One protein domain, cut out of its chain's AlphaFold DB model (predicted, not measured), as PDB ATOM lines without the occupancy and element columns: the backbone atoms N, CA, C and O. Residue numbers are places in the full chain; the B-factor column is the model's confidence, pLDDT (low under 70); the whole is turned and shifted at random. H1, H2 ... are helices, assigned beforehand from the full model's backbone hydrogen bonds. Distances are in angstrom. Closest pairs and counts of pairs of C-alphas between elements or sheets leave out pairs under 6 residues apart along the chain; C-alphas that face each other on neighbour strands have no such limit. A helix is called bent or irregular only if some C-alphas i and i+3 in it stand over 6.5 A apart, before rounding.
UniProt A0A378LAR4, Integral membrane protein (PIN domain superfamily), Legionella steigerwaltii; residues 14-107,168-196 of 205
ATOM      1  N   GLU A  14     -53.957 -42.263  37.592       93.88
ATOM      2  CA  GLU A  14     -53.472 -42.020  36.231       93.88
ATOM      3  C   GLU A  14     -53.442 -40.527  35.867       93.88
ATOM      4  O   GLU A  14     -52.452 -40.040  35.321       93.88
ATOM      5  N   SER A  15     -54.481 -39.763  36.228       92.69
ATOM      6  CA  SER A  15     -54.504 -38.319  35.966       92.69
ATOM      7  C   SER A  15     -53.397 -37.566  36.710       92.69
ATOM      8  O   SER A  15     -52.867 -36.590  36.182       92.69
ATOM      9  N   VAL A  16     -52.998 -38.042  37.894       95.19
ATOM     10  CA  VAL A  16     -51.876 -37.468  38.646       95.19
ATOM     11  C   VAL A  16     -50.548 -37.784  37.972       95.19
ATOM     12  O   VAL A  16     -49.729 -36.884  37.796       95.19
ATOM     13  N   LEU A  17     -50.352 -39.027  37.528       94.88
ATOM     14  CA  LEU A  17     -49.137 -39.427  36.814       94.88
ATOM     15  C   LEU A  17     -48.943 -38.626  35.519       94.88
ATOM     16  O   LEU A  17     -47.812 -38.285  35.170       94.88
ATOM     17  N   VAL A  18     -50.033 -38.255  34.840       94.56
ATOM     18  CA  VAL A  18     -49.983 -37.346  33.685       94.56
ATOM     19  C   VAL A  18     -49.482 -35.953  34.080       94.56
ATOM     20  O   VAL A  18     -48.644 -35.400  33.369       94.56
ATOM     21  N   GLU A  19     -49.938 -35.378  35.197       94.12
ATOM     22  CA  GLU A  19     -49.436 -34.075  35.671       94.12
ATOM     23  C   GLU A  19     -47.963 -34.149  36.104       94.12
ATOM     24  O   GLU A  19     -47.169 -33.281  35.744       94.12
ATOM     25  N   ILE A  20     -47.553 -35.220  36.788       96.12
ATOM     26  CA  ILE A  20     -46.142 -35.461  37.133       96.12
ATOM     27  C   ILE A  20     -45.279 -35.591  35.876       96.12
ATOM     28  O   ILE A  20     -44.172 -35.052  35.816       96.12
ATOM     29  N   LYS A  21     -45.779 -36.273  34.842       96.00
ATOM     30  CA  LYS A  21     -45.085 -36.346  33.557       96.00
ATOM     31  C   LYS A  21     -44.918 -34.954  32.947       96.00
ATOM     32  O   LYS A  21     -43.815 -34.624  32.527       96.00
ATOM     33  N   ARG A  22     -45.955 -34.108  32.969       94.56
ATOM     34  CA  ARG A  22     -45.850 -32.719  32.486       94.56
ATOM     35  C   ARG A  22     -44.805 -31.913  33.249       94.56
ATOM     36  O   ARG A  22     -44.076 -31.159  32.620       94.56
ATOM     37  N   VAL A  23     -44.705 -32.087  34.568       94.69
ATOM     38  CA  VAL A  23     -43.652 -31.466  35.389       94.69
ATOM     39  C   VAL A  23     -42.259 -31.862  34.887       94.69
ATOM     40  O   VAL A  23     -41.414 -30.993  34.685       94.69
ATOM     41  N   LYS A  24     -42.024 -33.156  34.637       93.81
ATOM     42  CA  LYS A  24     -40.740 -33.652  34.109       93.81
ATOM     43  C   LYS A  24     -40.470 -33.130  32.694       93.81
ATOM     44  O   LYS A  24     -39.373 -32.645  32.420       93.81
ATOM     45  N   ASP A  25     -41.480 -33.162  31.829       94.06
ATOM     46  CA  ASP A  25     -41.394 -32.688  30.445       94.06
ATOM     47  C   ASP A  25     -41.120 -31.173  30.370       94.06
ATOM     48  O   ASP A  25     -40.409 -30.728  29.469       94.06
ATOM     49  N   PHE A  26     -41.621 -30.382  31.327       92.12
ATOM     50  CA  PHE A  26     -41.382 -28.933  31.413       92.12
ATOM     51  C   PHE A  26     -39.899 -28.586  31.611       92.12
ATOM     52  O   PHE A  26     -39.440 -27.528  31.190       92.12
ATOM     53  N   LEU A  27     -39.134 -29.490  32.229       91.69
ATOM     54  CA  LEU A  27     -37.715 -29.315  32.546       91.69
ATOM     55  C   LEU A  27     -36.780 -30.102  31.617       91.69
ATOM     56  O   LEU A  27     -35.571 -30.160  31.855       91.69
ATOM     57  N   LYS A  28     -37.301 -30.724  30.554       89.81
ATOM     58  CA  LYS A  28     -36.501 -31.592  29.675       89.81
ATOM     59  C   LYS A  28     -35.310 -30.856  29.040       89.81
ATOM     60  O   LYS A  28     -34.225 -31.423  28.990       89.81
ATOM     61  N   ASP A  29     -35.499 -29.588  28.673       87.56
ATOM     62  CA  ASP A  29     -34.519 -28.766  27.947       87.56
ATOM     63  C   ASP A  29     -33.576 -27.977  28.883       87.56
ATOM     64  O   ASP A  29     -32.731 -27.216  28.418       87.56
ATOM     65  N   LYS A  30     -33.722 -28.130  30.208       86.75
ATOM     66  CA  LYS A  30     -32.840 -27.518  31.217       86.75
ATOM     67  C   LYS A  30     -31.596 -28.373  31.457       86.75
ATOM     68  O   LYS A  30     -31.668 -29.600  31.331       86.75
ATOM     69  N   GLU A  31     -30.487 -27.734  31.837       84.75
ATOM     70  CA  GLU A  31     -29.246 -28.435  32.174       84.75
ATOM     71  C   GLU A  31     -29.464 -29.412  33.337       84.75
ATOM     72  O   GLU A  31     -30.252 -29.168  34.253       84.75
ATOM     73  N   GLU A  32     -28.784 -30.557  33.286       82.56
ATOM     74  CA  GLU A  32     -28.967 -31.625  34.275       82.56
ATOM     75  C   GLU A  32     -28.529 -31.187  35.679       82.56
ATOM     76  O   GLU A  32     -29.181 -31.496  36.677       82.56
ATOM     77  N   THR A  33     -27.461 -30.394  35.752       79.56
ATOM     78  CA  THR A  33     -26.960 -29.791  36.991       79.56
ATOM     79  C   THR A  33     -27.998 -28.898  37.658       79.56
ATOM     80  O   THR A  33     -28.085 -28.898  38.884       79.56
ATOM     81  N   ASP A  34     -28.842 -28.226  36.873       76.62
ATOM     82  CA  ASP A  34     -29.833 -27.273  37.377       76.62
ATOM     83  C   ASP A  34     -31.090 -27.967  37.918       76.62
ATOM     84  O   ASP A  34     -31.738 -27.455  38.828       76.62
ATOM     85  N   LYS A  35     -31.450 -29.140  37.376       88.81
ATOM     86  CA  LYS A  35     -32.706 -29.845  37.708       88.81
ATOM     87  C   LYS A  35     -32.543 -31.102  38.564       88.81
ATOM     88  O   LYS A  35     -33.532 -31.569  39.126       88.81
ATOM     89  N   SER A  36     -31.328 -31.639  38.697       88.50
ATOM     90  CA  SER A  36     -31.061 -32.900  39.409       88.50
ATOM     91  C   SER A  36     -31.542 -32.882  40.866       88.50
ATOM     92  O   SER A  36     -32.287 -33.770  41.279       88.50
ATOM     93  N   ALA A  37     -31.198 -31.840  41.628       88.62
ATOM     94  CA  ALA A  37     -31.619 -31.698  43.023       88.62
ATOM     95  C   ALA A  37     -33.151 -31.626  43.159       88.62
ATOM     96  O   ALA A  37     -33.736 -32.302  44.006       88.62
ATOM     97  N   PHE A  38     -33.813 -30.865  42.283       93.38
ATOM     98  CA  PHE A  38     -35.272 -30.784  42.251       93.38
ATOM     99  C   PHE A  38     -35.914 -32.141  41.938       93.38
ATOM    100  O   PHE A  38     -36.865 -32.539  42.609       93.38
ATOM    101  N   PHE A  39     -35.390 -32.886  40.959       94.38
ATOM    102  CA  PHE A  39     -35.917 -34.207  40.622       94.38
ATOM    103  C   PHE A  39     -35.740 -35.230  41.738       94.38
ATOM    104  O   PHE A  39     -36.639 -36.046  41.926       94.38
ATOM    105  N   ILE A  40     -34.649 -35.166  42.505       92.25
ATOM    106  CA  ILE A  40     -34.462 -36.010  43.690       92.25
ATOM    107  C   ILE A  40     -35.570 -35.730  44.714       92.25
ATOM    108  O   ILE A  40     -36.266 -36.657  45.130       92.25
ATOM    109  N   LEU A  41     -35.793 -34.461  45.071       93.31
ATOM    110  CA  LEU A  41     -36.837 -34.083  46.032       93.31
ATOM    111  C   LEU A  41     -38.242 -34.464  45.535       93.31
ATOM    112  O   LEU A  41     -39.050 -35.015  46.285       93.31
ATOM    113  N   LEU A  42     -38.525 -34.219  44.252       95.12
ATOM    114  CA  LEU A  42     -39.791 -34.589  43.623       95.12
ATOM    115  C   LEU A  42     -40.013 -36.106  43.659       95.12
ATOM    116  O   LEU A  42     -41.120 -36.552  43.951       95.12
ATOM    117  N   GLN A  43     -38.977 -36.896  43.372       95.50
ATOM    118  CA  GLN A  43     -39.054 -38.353  43.357       95.50
ATOM    119  C   GLN A  43     -39.320 -38.919  44.756       95.50
ATOM    120  O   GLN A  43     -40.225 -39.740  44.897       95.50
ATOM    121  N   TYR A  44     -38.628 -38.427  45.788       93.69
ATOM    122  CA  TYR A  44     -38.915 -38.821  47.172       93.69
ATOM    123  C   TYR A  44     -40.370 -38.547  47.551       93.69
ATOM    124  O   TYR A  44     -41.040 -39.404  48.126       93.69
ATOM    125  N   ARG A  45     -40.901 -37.377  47.175       95.31
ATOM    126  CA  ARG A  45     -42.288 -37.050  47.504       95.31
ATOM    127  C   ARG A  45     -43.297 -37.893  46.728       95.31
ATOM    128  O   ARG A  45     -44.318 -38.279  47.287       95.31
ATOM    129  N   ILE A  46     -43.018 -38.205  45.462       96.44
ATOM    130  CA  ILE A  46     -43.812 -39.157  44.673       96.44
ATOM    131  C   ILE A  46     -43.863 -40.515  45.383       96.44
ATOM    132  O   ILE A  46     -44.943 -41.070  45.553       96.44
ATOM    133  N   GLU A  47     -42.723 -41.024  45.846       95.50
ATOM    134  CA  GLU A  47     -42.648 -42.312  46.540       95.50
ATOM    135  C   GLU A  47     -43.445 -42.338  47.846       95.50
ATOM    136  O   GLU A  47     -44.084 -43.350  48.132       95.50
ATOM    137  N   ASP A  48     -43.472 -41.238  48.604       94.69
ATOM    138  CA  ASP A  48     -44.335 -41.110  49.786       94.69
ATOM    139  C   ASP A  48     -45.822 -41.269  49.425       94.69
ATOM    140  O   ASP A  48     -46.549 -42.003  50.101       94.69
ATOM    141  N   PHE A  49     -46.284 -40.618  48.350       96.56
ATOM    142  CA  PHE A  49     -47.668 -40.749  47.885       96.56
ATOM    143  C   PHE A  49     -47.976 -42.167  47.393       96.56
ATOM    144  O   PHE A  49     -48.992 -42.741  47.785       96.56
ATOM    145  N   GLU A  50     -47.103 -42.756  46.575       97.06
ATOM    146  CA  GLU A  50     -47.284 -44.115  46.048       97.06
ATOM    147  C   GLU A  50     -47.304 -45.163  47.167       97.06
ATOM    148  O   GLU A  50     -48.133 -46.079  47.162       97.06
ATOM    149  N   ARG A  51     -46.432 -45.008  48.170       95.31
ATOM    150  CA  ARG A  51     -46.415 -45.863  49.359       95.31
ATOM    151  C   ARG A  51     -47.736 -45.763  50.116       95.31
ATOM    152  O   ARG A  51     -48.366 -46.790  50.358       95.31
ATOM    153  N   ALA A  52     -48.204 -44.546  50.395       93.25
ATOM    154  CA  ALA A  52     -49.471 -44.329  51.086       93.25
ATOM    155  C   ALA A  52     -50.670 -44.914  50.315       93.25
ATOM    156  O   ALA A  52     -51.542 -45.541  50.916       93.25
ATOM    157  N   LEU A  53     -50.707 -44.782  48.982       94.62
ATOM    158  CA  LEU A  53     -51.756 -45.375  48.139       94.62
ATOM    159  C   LEU A  53     -51.767 -46.907  48.185       94.62
ATOM    160  O   LEU A  53     -52.840 -47.520  48.143       94.62
ATOM    161  N   LYS A  54     -50.583 -47.524  48.253       94.50
ATOM    162  CA  LYS A  54     -50.419 -48.978  48.331       94.50
ATOM    163  C   LYS A  54     -50.811 -49.528  49.702       94.50
ATOM    164  O   LYS A  54     -51.437 -50.583  49.768       94.50
ATOM    165  N   GLU A  55     -50.426 -48.834  50.768       92.25
ATOM    166  CA  GLU A  55     -50.608 -49.280  52.155       92.25
ATOM    167  C   GLU A  55     -52.011 -49.003  52.698       92.25
ATOM    168  O   GLU A  55     -52.466 -49.705  53.597       92.25
ATOM    169  N   THR A  56     -52.726 -48.024  52.142       90.56
ATOM    170  CA  THR A  56     -54.083 -47.678  52.582       90.56
ATOM    171  C   THR A  56     -55.094 -48.656  51.985       90.56
ATOM    172  O   THR A  56     -55.230 -48.684  50.767       90.56
ATOM    173  N   PRO A  57     -55.851 -49.448  52.766       85.25
ATOM    174  CA  PRO A  57     -56.890 -50.322  52.217       85.25
ATOM    175  C   PRO A  57     -58.216 -49.584  51.983       85.25
ATOM    176  O   PRO A  57     -58.973 -49.956  51.086       85.25
ATOM    177  N   ASP A  58     -58.488 -48.539  52.769       87.81
ATOM    178  CA  ASP A  58     -59.754 -47.810  52.758       87.81
ATOM    179  C   ASP A  58     -59.935 -46.975  51.468       87.81
ATOM    180  O   ASP A  58     -59.099 -46.116  51.163       87.81
ATOM    181  N   PRO A  59     -61.012 -47.188  50.686       88.12
ATOM    182  CA  PRO A  59     -61.227 -46.470  49.430       88.12
ATOM    183  C   PRO A  59     -61.423 -44.956  49.584       88.12
ATOM    184  O   PRO A  59     -61.113 -44.207  48.655       88.12
ATOM    185  N   TYR A  60     -61.957 -44.496  50.717       87.50
ATOM    186  CA  TYR A  60     -62.190 -43.074  50.957       87.50
ATOM    187  C   TYR A  60     -60.872 -42.350  51.259       87.50
ATOM    188  O   TYR A  60     -60.569 -41.337  50.626       87.50
ATOM    189  N   GLU A  61     -60.039 -42.911  52.132       89.50
ATOM    190  CA  GLU A  61     -58.691 -42.418  52.412       89.50
ATOM    191  C   GLU A  61     -57.801 -42.483  51.164       89.50
ATOM    192  O   GLU A  61     -57.118 -41.505  50.856       89.50
ATOM    193  N   LYS A  62     -57.896 -43.546  50.348       93.19
ATOM    194  CA  LYS A  62     -57.234 -43.584  49.029       93.19
ATOM    195  C   LYS A  62     -57.603 -42.382  48.167       93.19
ATOM    196  O   LYS A  62     -56.718 -41.763  47.582       93.19
ATOM    197  N   GLN A  63     -58.887 -42.030  48.083       93.56
ATOM    198  CA  GLN A  63     -59.306 -40.878  47.284       93.56
ATOM    199  C   GLN A  63     -58.732 -39.566  47.836       93.56
ATOM    200  O   GLN A  63     -58.297 -38.729  47.048       93.56
ATOM    201  N   ARG A  64     -58.666 -39.393  49.164       93.38
ATOM    202  CA  ARG A  64     -58.043 -38.209  49.784       93.38
ATOM    203  C   ARG A  64     -56.559 -38.100  49.443       93.38
ATOM    204  O   ARG A  64     -56.097 -37.007  49.120       93.38
ATOM    205  N   ILE A  65     -55.837 -39.224  49.451       95.50
ATOM    206  CA  ILE A  65     -54.430 -39.283  49.033       95.50
ATOM    207  C   ILE A  65     -54.301 -38.897  47.555       95.50
ATOM    208  O   ILE A  65     -53.466 -38.059  47.228       95.50
ATOM    209  N   ILE A  66     -55.145 -39.437  46.663       96.25
ATOM    210  CA  ILE A  66     -55.127 -39.093  45.227       96.25
ATOM    211  C   ILE A  66     -55.416 -37.603  45.009       96.25
ATOM    212  O   ILE A  66     -54.722 -36.947  44.233       96.25
ATOM    213  N   ASP A  67     -56.419 -37.051  45.693       94.88
ATOM    214  CA  ASP A  67     -56.797 -35.643  45.562       94.88
ATOM    215  C   ASP A  67     -55.670 -34.712  46.039       94.88
ATOM    216  O   ASP A  67     -55.374 -33.705  45.384       94.88
ATOM    217  N   GLN A  68     -55.004 -35.062  47.144       96.44
ATOM    218  CA  GLN A  68     -53.822 -34.342  47.611       96.44
ATOM    219  C   GLN A  68     -52.664 -34.474  46.624       96.44
ATOM    220  O   GLN A  68     -52.023 -33.477  46.299       96.44
ATOM    221  N   TYR A  69     -52.408 -35.678  46.118       97.19
ATOM    222  CA  TYR A  69     -51.305 -35.933  45.202       97.19
ATOM    223  C   TYR A  69     -51.476 -35.152  43.891       97.19
ATOM    224  O   TYR A  69     -50.546 -34.498  43.415       97.19
ATOM    225  N   HIS A  70     -52.701 -35.107  43.361       96.31
ATOM    226  CA  HIS A  70     -53.056 -34.251  42.233       96.31
ATOM    227  C   HIS A  70     -52.790 -32.769  42.538       96.31
ATOM    228  O   HIS A  70     -52.204 -32.051  41.724       96.31
ATOM    229  N   ARG A  71     -53.232 -32.286  43.708       95.81
ATOM    230  CA  ARG A  71     -53.018 -30.894  44.126       95.81
ATOM    231  C   ARG A  71     -51.529 -30.569  44.217       95.81
ATOM    232  O   ARG A  71     -51.122 -29.516  43.727       95.81
ATOM    233  N   PHE A  72     -50.739 -31.461  44.804       97.69
ATOM    234  CA  PHE A  72     -49.291 -31.334  44.895       97.69
ATOM    235  C   PHE A  72     -48.679 -31.204  43.496       97.69
ATOM    236  O   PHE A  72     -48.065 -30.180  43.200       97.69
ATOM    237  N   ALA A  73     -48.947 -32.157  42.597       97.38
ATOM    238  CA  ALA A  73     -48.418 -32.149  41.231       97.38
ATOM    239  C   ALA A  73     -48.781 -30.861  40.470       97.38
ATOM    240  O   ALA A  73     -47.933 -30.236  39.831       97.38
ATOM    241  N   LYS A  74     -50.034 -30.410  40.594       96.31
ATOM    242  CA  LYS A  74     -50.504 -29.161  39.983       96.31
ATOM    243  C   LYS A  74     -49.805 -27.926  40.557       96.31
ATOM    244  O   LYS A  74     -49.535 -26.979  39.818       96.31
ATOM    245  N   THR A  75     -49.539 -27.916  41.860       97.25
ATOM    246  CA  THR A  75     -48.851 -26.806  42.535       97.25
ATOM    247  C   THR A  75     -47.403 -26.733  42.070       97.25
ATOM    248  O   THR A  75     -46.978 -25.669  41.632       97.25
ATOM    249  N   VAL A  76     -46.699 -27.871  42.009       97.62
ATOM    250  CA  VAL A  76     -45.350 -27.957  41.419       97.62
ATOM    251  C   VAL A  76     -45.334 -27.377  40.003       97.62
ATOM    252  O   VAL A  76     -44.522 -26.505  39.698       97.62
ATOM    253  N   LEU A  77     -46.266 -27.804  39.144       96.75
ATOM    254  CA  LEU A  77     -46.357 -27.299  37.773       96.75
ATOM    255  C   LEU A  77     -46.633 -25.786  37.719       96.75
ATOM    256  O   LEU A  77     -46.117 -25.097  36.839       96.75
ATOM    257  N   SER A  78     -47.432 -25.263  38.651       96.19
ATOM    258  CA  SER A  78     -47.753 -23.833  38.732       96.19
ATOM    259  C   SER A  78     -46.525 -23.005  39.123       96.19
ATOM    260  O   SER A  78     -46.249 -22.007  38.458       96.19
ATOM    261  N   CYS A  79     -45.748 -23.456  40.112       95.56
ATOM    262  CA  CYS A  79     -44.498 -22.805  40.521       95.56
ATOM    263  C   CYS A  79     -43.443 -22.839  39.404       95.56
ATOM    264  O   CYS A  79     -42.769 -21.844  39.167       95.56
ATOM    265  N   LEU A  80     -43.356 -23.942  38.652       94.50
ATOM    266  CA  LEU A  80     -42.499 -24.029  37.463       94.50
ATOM    267  C   LEU A  80     -42.942 -23.067  36.354       94.50
ATOM    268  O   LEU A  80     -42.127 -22.390  35.735       94.50
ATOM    269  N   SER A  81     -44.245 -22.989  36.095       94.62
ATOM    270  CA  SER A  81     -44.777 -22.167  35.003       94.62
ATOM    271  C   SER A  81     -44.698 -20.669  35.300       94.62
ATOM    272  O   SER A  81     -44.577 -19.861  34.379       94.62
ATOM    273  N   LYS A  82     -44.832 -20.291  36.575       94.94
ATOM    274  CA  LYS A  82     -44.915 -18.903  37.039       94.94
ATOM    275  C   LYS A  82     -44.146 -18.743  38.360       94.94
ATOM    276  O   LYS A  82     -44.771 -18.576  39.408       94.94
ATOM    277  N   PRO A  83     -42.802 -18.748  38.319       92.75
ATOM    278  CA  PRO A  83     -41.967 -18.726  39.523       92.75
ATOM    279  C   PRO A  83     -42.206 -17.494  40.407       92.75
ATOM    280  O   PRO A  83     -42.132 -17.595  41.627       92.75
ATOM    281  N   LYS A  84     -42.596 -16.355  39.822       92.69
ATOM    282  CA  LYS A  84     -42.916 -15.118  40.557       92.69
ATOM    283  C   LYS A  84     -44.159 -15.206  41.448       92.69
ATOM    284  O   LYS A  84     -44.272 -14.442  42.396       92.69
ATOM    285  N   ASP A  85     -45.070 -16.137  41.163       94.12
ATOM    286  CA  ASP A  85     -46.324 -16.311  41.907       94.12
ATOM    287  C   ASP A  85     -46.236 -17.463  42.932       94.12
ATOM    288  O   ASP A  85     -47.247 -17.857  43.517       94.12
ATOM    289  N   THR A  86     -45.043 -18.035  43.145       93.69
ATOM    290  CA  THR A  86     -44.835 -19.247  43.959       93.69
ATOM    291  C   THR A  86     -45.415 -19.123  45.364       93.69
ATOM    292  O   THR A  86     -46.132 -20.025  45.787       93.69
ATOM    293  N   ASP A  87     -45.217 -18.001  46.062       92.38
ATOM    294  CA  ASP A  87     -45.773 -17.805  47.410       92.38
ATOM    295  C   ASP A  87     -47.300 -17.892  47.443       92.38
ATOM    296  O   ASP A  87     -47.882 -18.495  48.347       92.38
ATOM    297  N   SER A  88     -47.962 -17.352  46.417       93.44
ATOM    298  CA  SER A  88     -49.416 -17.426  46.293       93.44
ATOM    299  C   SER A  88     -49.888 -18.862  46.063       93.44
ATOM    300  O   SER A  88     -50.880 -19.291  46.664       93.44
ATOM    301  N   TYR A  89     -49.171 -19.635  45.242       95.56
ATOM    302  CA  TYR A  89     -49.476 -21.053  45.040       95.56
ATOM    303  C   TYR A  89     -49.239 -21.879  46.302       95.56
ATOM    304  O   TYR A  89     -50.067 -22.732  46.619       95.56
ATOM    305  N   ILE A  90     -48.165 -21.596  47.040       94.50
ATOM    306  CA  ILE A  90     -47.832 -22.259  48.304       94.50
ATOM    307  C   ILE A  90     -48.910 -21.984  49.359       94.50
ATOM    308  O   ILE A  90     -49.441 -22.928  49.944       94.50
ATOM    309  N   SER A  91     -49.291 -20.719  49.564       92.00
ATOM    310  CA  SER A  91     -50.386 -20.354  50.477       92.00
ATOM    311  C   SER A  91     -51.691 -21.030  50.056       92.00
ATOM    312  O   SER A  91     -52.299 -21.741  50.849       92.00
ATOM    313  N   THR A  92     -52.071 -20.961  48.777       93.88
ATOM    314  CA  THR A  92     -53.294 -21.621  48.277       93.88
ATOM    315  C   THR A  92     -53.280 -23.141  48.488       93.88
ATOM    316  O   THR A  92     -54.330 -23.765  48.672       93.88
ATOM    317  N   TYR A  93     -52.102 -23.762  48.422       95.12
ATOM    318  CA  TYR A  93     -51.927 -25.190  48.641       95.12
ATOM    319  C   TYR A  93     -52.145 -25.577  50.108       95.12
ATOM    320  O   TYR A  93     -52.921 -26.504  50.365       95.12
ATOM    321  N   PHE A  94     -51.520 -24.861  51.049       92.94
ATOM    322  CA  PHE A  94     -51.603 -25.158  52.483       92.94
ATOM    323  C   PHE A  94     -52.885 -24.644  53.151       92.94
ATOM    324  O   PHE A  94     -53.431 -25.329  54.012       92.94
ATOM    325  N   ASP A  95     -53.431 -23.511  52.702       91.75
ATOM    326  CA  ASP A  95     -54.666 -22.914  53.240       91.75
ATOM    327  C   ASP A  95     -55.936 -23.621  52.732       91.75
ATOM    328  O   ASP A  95     -57.071 -23.282  53.090       91.75
ATOM    329  N   ALA A  96     -55.780 -24.623  51.867       88.56
ATOM    330  CA  ALA A  96     -56.891 -25.413  51.380       88.56
ATOM    331  C   ALA A  96     -57.562 -26.172  52.534       88.56
ATOM    332  O   ALA A  96     -56.945 -26.999  53.196       88.56
ATOM    333  N   LYS A  97     -58.880 -25.995  52.696       86.50
ATOM    334  CA  LYS A  97     -59.679 -26.703  53.722       86.50
ATOM    335  C   LYS A  97     -59.547 -28.229  53.684       86.50
ATOM    336  O   LYS A  97     -59.830 -28.897  54.668       86.50
ATOM    337  N   ASN A  98     -59.193 -28.772  52.527       85.75
ATOM    338  CA  ASN A  98     -58.987 -30.192  52.291       85.75
ATOM    339  C   ASN A  98     -57.513 -30.539  52.042       85.75
ATOM    340  O   ASN A  98     -57.245 -31.522  51.354       85.75
ATOM    341  N   TYR A  99     -56.576 -29.736  52.555       90.75
ATOM    342  CA  TYR A  99     -55.186 -30.153  52.681       90.75
ATOM    343  C   TYR A  99     -55.138 -31.436  53.514       90.75
ATOM    344  O   TYR A  99     -55.728 -31.521  54.595       90.75
ATOM    345  N   TYR A 100     -54.475 -32.453  52.977       90.19
ATOM    346  CA  TYR A 100     -54.358 -33.752  53.616       90.19
ATOM    347  C   TYR A 100     -52.884 -34.151  53.675       90.19
ATOM    348  O   TYR A 100     -52.290 -34.406  52.630       90.19
ATOM    349  N   PRO A 101     -52.263 -34.182  54.859       88.12
ATOM    350  CA  PRO A 101     -50.839 -34.441  54.946       88.12
ATOM    351  C   PRO A 101     -50.567 -35.940  54.760       88.12
ATOM    352  O   PRO A 101     -51.047 -36.777  55.519       88.12
ATOM    353  N   VAL A 102     -49.796 -36.284  53.728       90.69
ATOM    354  CA  VAL A 102     -49.458 -37.679  53.393       90.69
ATOM    355  C   VAL A 102     -48.055 -38.021  53.879       90.69
ATOM    356  O   VAL A 102     -47.118 -37.254  53.647       90.69
ATOM    357  N   GLY A 103     -47.902 -39.185  54.517       82.06
ATOM    358  CA  GLY A 103     -46.608 -39.691  54.987       82.06
ATOM    359  C   GLY A 103     -46.100 -39.033  56.272       82.06
ATOM    360  O   GLY A 103     -44.894 -38.982  56.486       82.06
ATOM    361  N   VAL A 104     -46.991 -38.493  57.111       79.75
ATOM    362  CA  VAL A 104     -46.599 -37.931  58.411       79.75
ATOM    363  C   VAL A 104     -46.318 -39.056  59.399       79.75
ATOM    364  O   VAL A 104     -47.188 -39.880  59.670       79.75
ATOM    365  N   THR A 105     -45.108 -39.072  59.947       68.75
ATOM    366  CA  THR A 105     -44.673 -40.038  60.966       68.75
ATOM    367  C   THR A 105     -44.480 -39.405  62.341       68.75
ATOM    368  O   THR A 105     -44.356 -40.121  63.330       68.75
ATOM    369  N   GLU A 106     -44.433 -38.074  62.415       63.53
ATOM    370  CA  GLU A 106     -44.188 -37.348  63.657       63.53
ATOM    371  C   GLU A 106     -45.488 -37.136  64.426       63.53
ATOM    372  O   GLU A 106     -46.509 -36.706  63.888       63.53
ATOM    373  N   VAL A 107     -45.446 -37.469  65.710       63.03
ATOM    374  CA  VAL A 107     -46.574 -37.337  66.623       63.03
ATOM    375  C   VAL A 107     -46.448 -36.007  67.353       63.03
ATOM    376  O   VAL A 107     -45.381 -35.722  67.902       63.03
ATOM    377  N   PRO A 168     -48.116 -32.164  60.903       82.62
ATOM    378  CA  PRO A 168     -47.825 -32.022  59.483       82.62
ATOM    379  C   PRO A 168     -46.661 -31.061  59.187       82.62
ATOM    380  O   PRO A 168     -46.270 -30.968  58.024       82.62
ATOM    381  N   SER A 169     -46.123 -30.333  60.174       83.62
ATOM    382  CA  SER A 169     -45.175 -29.221  59.974       83.62
ATOM    383  C   SER A 169     -43.920 -29.614  59.182       83.62
ATOM    384  O   SER A 169     -43.529 -28.914  58.238       83.62
ATOM    385  N   ALA A 170     -43.335 -30.773  59.491       83.31
ATOM    386  CA  ALA A 170     -42.189 -31.318  58.770       83.31
ATOM    387  C   ALA A 170     -42.529 -31.563  57.290       83.31
ATOM    388  O   ALA A 170     -41.817 -31.104  56.395       83.31
ATOM    389  N   LYS A 171     -43.685 -32.183  57.015       89.56
ATOM    390  CA  LYS A 171     -44.142 -32.445  55.641       89.56
ATOM    391  C   LYS A 171     -44.500 -31.177  54.877       89.56
ATOM    392  O   LYS A 171     -44.191 -31.083  53.693       89.56
ATOM    393  N   GLN A 172     -45.076 -30.178  55.535       91.31
ATOM    394  CA  GLN A 172     -45.312 -28.874  54.916       91.31
ATOM    395  C   GLN A 172     -43.995 -28.191  54.532       91.31
ATOM    396  O   GLN A 172     -43.894 -27.597  53.459       91.31
ATOM    397  N   THR A 173     -42.962 -28.318  55.366       89.44
ATOM    398  CA  THR A 173     -41.633 -27.767  55.079       89.44
ATOM    399  C   THR A 173     -40.984 -28.463  53.882       89.44
ATOM    400  O   THR A 173     -40.503 -27.782  52.978       89.44
ATOM    401  N   GLU A 174     -41.026 -29.797  53.823       91.44
ATOM    402  CA  GLU A 174     -40.539 -30.572  52.671       91.44
ATOM    403  C   GLU A 174     -41.263 -30.182  51.370       91.44
ATOM    404  O   GLU A 174     -40.632 -29.906  50.350       91.44
ATOM    405  N   GLU A 175     -42.598 -30.108  51.400       95.31
ATOM    406  CA  GLU A 175     -43.406 -29.735  50.234       95.31
ATOM    407  C   GLU A 175     -43.102 -28.303  49.775       95.31
ATOM    408  O   GLU A 175     -42.912 -28.064  48.581       95.31
ATOM    409  N   LYS A 176     -42.962 -27.364  50.720       94.62
ATOM    410  CA  LYS A 176     -42.542 -25.987  50.445       94.62
ATOM    411  C   LYS A 176     -41.179 -25.937  49.754       94.62
ATOM    412  O   LYS A 176     -41.042 -25.260  48.737       94.62
ATOM    413  N   GLN A 177     -40.196 -26.684  50.259       93.12
ATOM    414  CA  GLN A 177     -38.864 -26.757  49.656       93.12
ATOM    415  C   GLN A 177     -38.917 -27.267  48.214       93.12
ATOM    416  O   GLN A 177     -38.206 -26.736  47.365       93.12
ATOM    417  N   ILE A 178     -39.775 -28.246  47.909       95.94
ATOM    418  CA  ILE A 178     -39.962 -28.740  46.536       95.94
ATOM    419  C   ILE A 178     -40.533 -27.644  45.630       95.94
ATOM    420  O   ILE A 178     -40.061 -27.472  44.504       95.94
ATOM    421  N   PHE A 179     -41.536 -26.898  46.100       96.25
ATOM    422  CA  PHE A 179     -42.157 -25.823  45.323       96.25
ATOM    423  C   PHE A 179     -41.168 -24.697  45.005       96.25
ATOM    424  O   PHE A 179     -41.065 -24.279  43.851       96.25
ATOM    425  N   GLU A 180     -40.403 -24.256  46.003       93.38
ATOM    426  CA  GLU A 180     -39.355 -23.247  45.828       93.38
ATOM    427  C   GLU A 180     -38.210 -23.758  44.953       93.38
ATOM    428  O   GLU A 180     -37.749 -23.044  44.067       93.38
ATOM    429  N   ALA A 181     -37.763 -25.002  45.157       91.94
ATOM    430  CA  ALA A 181     -36.738 -25.612  44.318       91.94
ATOM    431  C   ALA A 181     -37.182 -25.626  42.853       91.94
ATOM    432  O   ALA A 181     -36.411 -25.211  41.994       91.94
ATOM    433  N   GLY A 182     -38.433 -26.005  42.573       92.69
ATOM    434  CA  GLY A 182     -39.003 -25.943  41.226       92.69
ATOM    435  C   GLY A 182     -38.936 -24.534  40.632       92.69
ATOM    436  O   GLY A 182     -38.446 -24.361  39.518       92.69
ATOM    437  N   ALA A 183     -39.350 -23.514  41.389       93.00
ATOM    438  CA  ALA A 183     -39.264 -22.124  40.945       93.00
ATOM    439  C   ALA A 183     -37.816 -21.696  40.632       93.00
ATOM    440  O   ALA A 183     -37.578 -21.099  39.581       93.00
ATOM    441  N   ARG A 184     -36.842 -22.075  41.477       90.94
ATOM    442  CA  ARG A 184     -35.408 -21.768  41.293       90.94
ATOM    443  C   ARG A 184     -34.806 -22.384  40.029       90.94
ATOM    444  O   ARG A 184     -33.976 -21.740  39.395       90.94
ATOM    445  N   VAL A 185     -35.232 -23.589  39.625       91.38
ATOM    446  CA  VAL A 185     -34.766 -24.213  38.362       91.38
ATOM    447  C   VAL A 185     -35.145 -23.357  37.142       91.38
ATOM    448  O   VAL A 185     -34.453 -23.341  36.117       91.38
ATOM    449  N   ILE A 186     -36.266 -22.638  37.220       91.81
ATOM    450  CA  ILE A 186     -36.757 -21.798  36.126       91.81
ATOM    451  C   ILE A 186     -36.206 -20.379  36.222       91.81
ATOM    452  O   ILE A 186     -35.739 -19.854  35.208       91.81
ATOM    453  N   ASP A 187     -36.240 -19.793  37.416       89.38
ATOM    454  CA  ASP A 187     -35.771 -18.445  37.708       89.38
ATOM    455  C   ASP A 187     -34.749 -18.465  38.859       89.38
ATOM    456  O   ASP A 187     -35.125 -18.422  40.031       89.38
ATOM    457  N   PRO A 188     -33.438 -18.482  38.556       84.12
ATOM    458  CA  PRO A 188     -32.393 -18.463  39.579       84.12
ATOM    459  C   PRO A 188     -32.408 -17.214  40.474       84.12
ATOM    460  O   PRO A 188     -31.773 -17.210  41.526       84.12
ATOM    461  N   LYS A 189     -33.104 -16.135  40.078       82.88
ATOM    462  CA  LYS A 189     -33.239 -14.908  40.883       82.88
ATOM    463  C   LYS A 189     -34.404 -14.963  41.870       82.88
ATOM    464  O   LYS A 189     -34.568 -14.022  42.642       82.88
ATOM    465  N   PHE A 190     -35.157 -16.061  41.889       81.00
ATOM    466  CA  PHE A 190     -36.309 -16.280  42.759       81.00
ATOM    467  C   PHE A 190     -36.065 -15.869  44.226       81.00
ATOM    468  O   PHE A 190     -36.874 -15.152  44.810       81.00
ATOM    469  N   ASP A 191     -34.908 -16.218  44.802       69.94
ATOM    470  CA  ASP A 191     -34.583 -15.899  46.204       69.94
ATOM    471  C   ASP A 191     -34.376 -14.396  46.479       69.94
ATOM    472  O   ASP A 191     -34.521 -13.937  47.615       69.94
ATOM    473  N   ALA A 192     -34.013 -13.608  45.460       59.25
ATOM    474  CA  ALA A 192     -33.853 -12.160  45.591       59.25
ATOM    475  C   ALA A 192     -35.213 -11.441  45.603       59.25
ATOM    476  O   ALA A 192     -35.379 -10.468  46.340       59.25
ATOM    477  N   ASP A 193     -36.185 -11.960  44.850       56.12
ATOM    478  CA  ASP A 193     -37.535 -11.404  44.745       56.12
ATOM    479  C   ASP A 193     -38.381 -11.718  45.996       56.12
ATOM    480  O   ASP A 193     -39.177 -10.882  46.427       56.12
ATOM    481  N   GLN A 194     -38.143 -12.858  46.660       55.31
ATOM    482  CA  GLN A 194     -38.807 -13.194  47.930       55.31
ATOM    483  C   GLN A 194     -38.424 -12.261  49.089       55.31
ATOM    484  O   GLN A 194     -39.252 -11.960  49.946       55.31
ATOM    485  N   LYS A 195     -37.189 -11.740  49.113       49.25
ATOM    486  CA  LYS A 195     -36.738 -10.797  50.156       49.25
ATOM    487  C   LYS A 195     -37.423  -9.428  50.079       49.25
ATOM    488  O   LYS A 195     -37.328  -8.662  51.037       49.25
ATOM    489  N   TYR A 196     -38.093  -9.112  48.970       40.09
ATOM    490  CA  TYR A 196     -38.777  -7.833  48.762       40.09
ATOM    491  C   TYR A 196     -40.227  -7.805  49.270       40.09
ATOM    492  O   TYR A 196     -40.808  -6.724  49.366       40.09
TER     493      TYR A 196
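What this domain is: This is residues 14 to 107 and 168 to 196 of the 205 residues of the protein "Integral membrane protein (PIN domain superfamily)" of Legionella steigerwaltii (UniProt A0A378LAR4). Four helices, H2, H3, H4 and H5, form an up-and-down bundle, each running against the one before it, with H1 packed along H3 on the outside and short H6 at one end, by the start of H4 and the end of H5. H2 and H4 sit diagonally across the bundle, apart, while H3 and H5 meet across the other diagonal. The printed part has 123 residues with six named helices, H1 to H6 in chain order, and no named strand: the class is all helix. It is compact, with a radius of gyration of the C-alphas of 14.4 A, and spans 43 by 30 by 23 A.

How they stand to each other: H1, residues 14 to 26, touches H3, residues 59 to 81, at a shallow tilt of 18 degrees, the same way; the closest C-alphas, of Val 16 and His 70, are 5.0 A apart. H1 and H2, residues 32 to 55, are near each other. H2 has a kink of 29 degrees near residue 39 and touches H3 with residues 49 to 53 alone, the C-alphas of Leu 53 and Lys 62 being closest at 5.8 A. H2 and H3 form a helical hairpin, opposite ways at a shallow tilt of 12 degrees. H3 forms another with H4, residues 83 to 94, at 18 degrees; C-alphas 79 and 86 are closest, 5.0 A apart. H5, residues 169 to 186, touches H4 at a shallow tilt of 20 degrees, opposite ways, closest at C-alphas 83 and 183, 4.6 A. H5 touches H3 at a shallow tilt of 34 degrees, only just short of steep, closest at C-alphas 80 and 183, 5.1 A. H5 touches H2 at 36 degrees, only just steep, closest at C-alphas 38 and 181, 5.8 A. H6, residues 190 to 194, only just touches H4, with 3 pairs of C-alphas within 8 A, closest at C-alphas 83 and 190, 7.0 A. Every O i to N i+4 pair is within hydrogen-bond range in H1, H3 and H6, against 18 of 20 in H2, 6 of 8 in H4 and 13 of 14 in H5.

Where its parts are: H1 begins at C-alpha 14 (-53.472, -42.020, 36.231) and measures 18.5 A. H2 is 33.2 A long, H3 32.7 A, H4 17.4 A, H5 26.4 A and H6 6.5 A, ending at C-alpha 194 (-38.807, -13.194, 47.930). H2 and H4 are irregular: C-alphas 34 and 37 are 7.4 A apart, C-alphas 84 and 87 7.9 A.

The domain as a whole: The C-alphas farthest apart, of Pro 57 and Tyr 196, are 46.3 A apart. Residues 108 to 167 are not printed; C-alphas 107 and 168 are 9.0 A apart across the cut. Residues 95 to 107 hold no named element. The links printed whole are tight. Mean pLDDT of the printed part is 89.5; residues 105 to 107 and 191 to 196 are under 70.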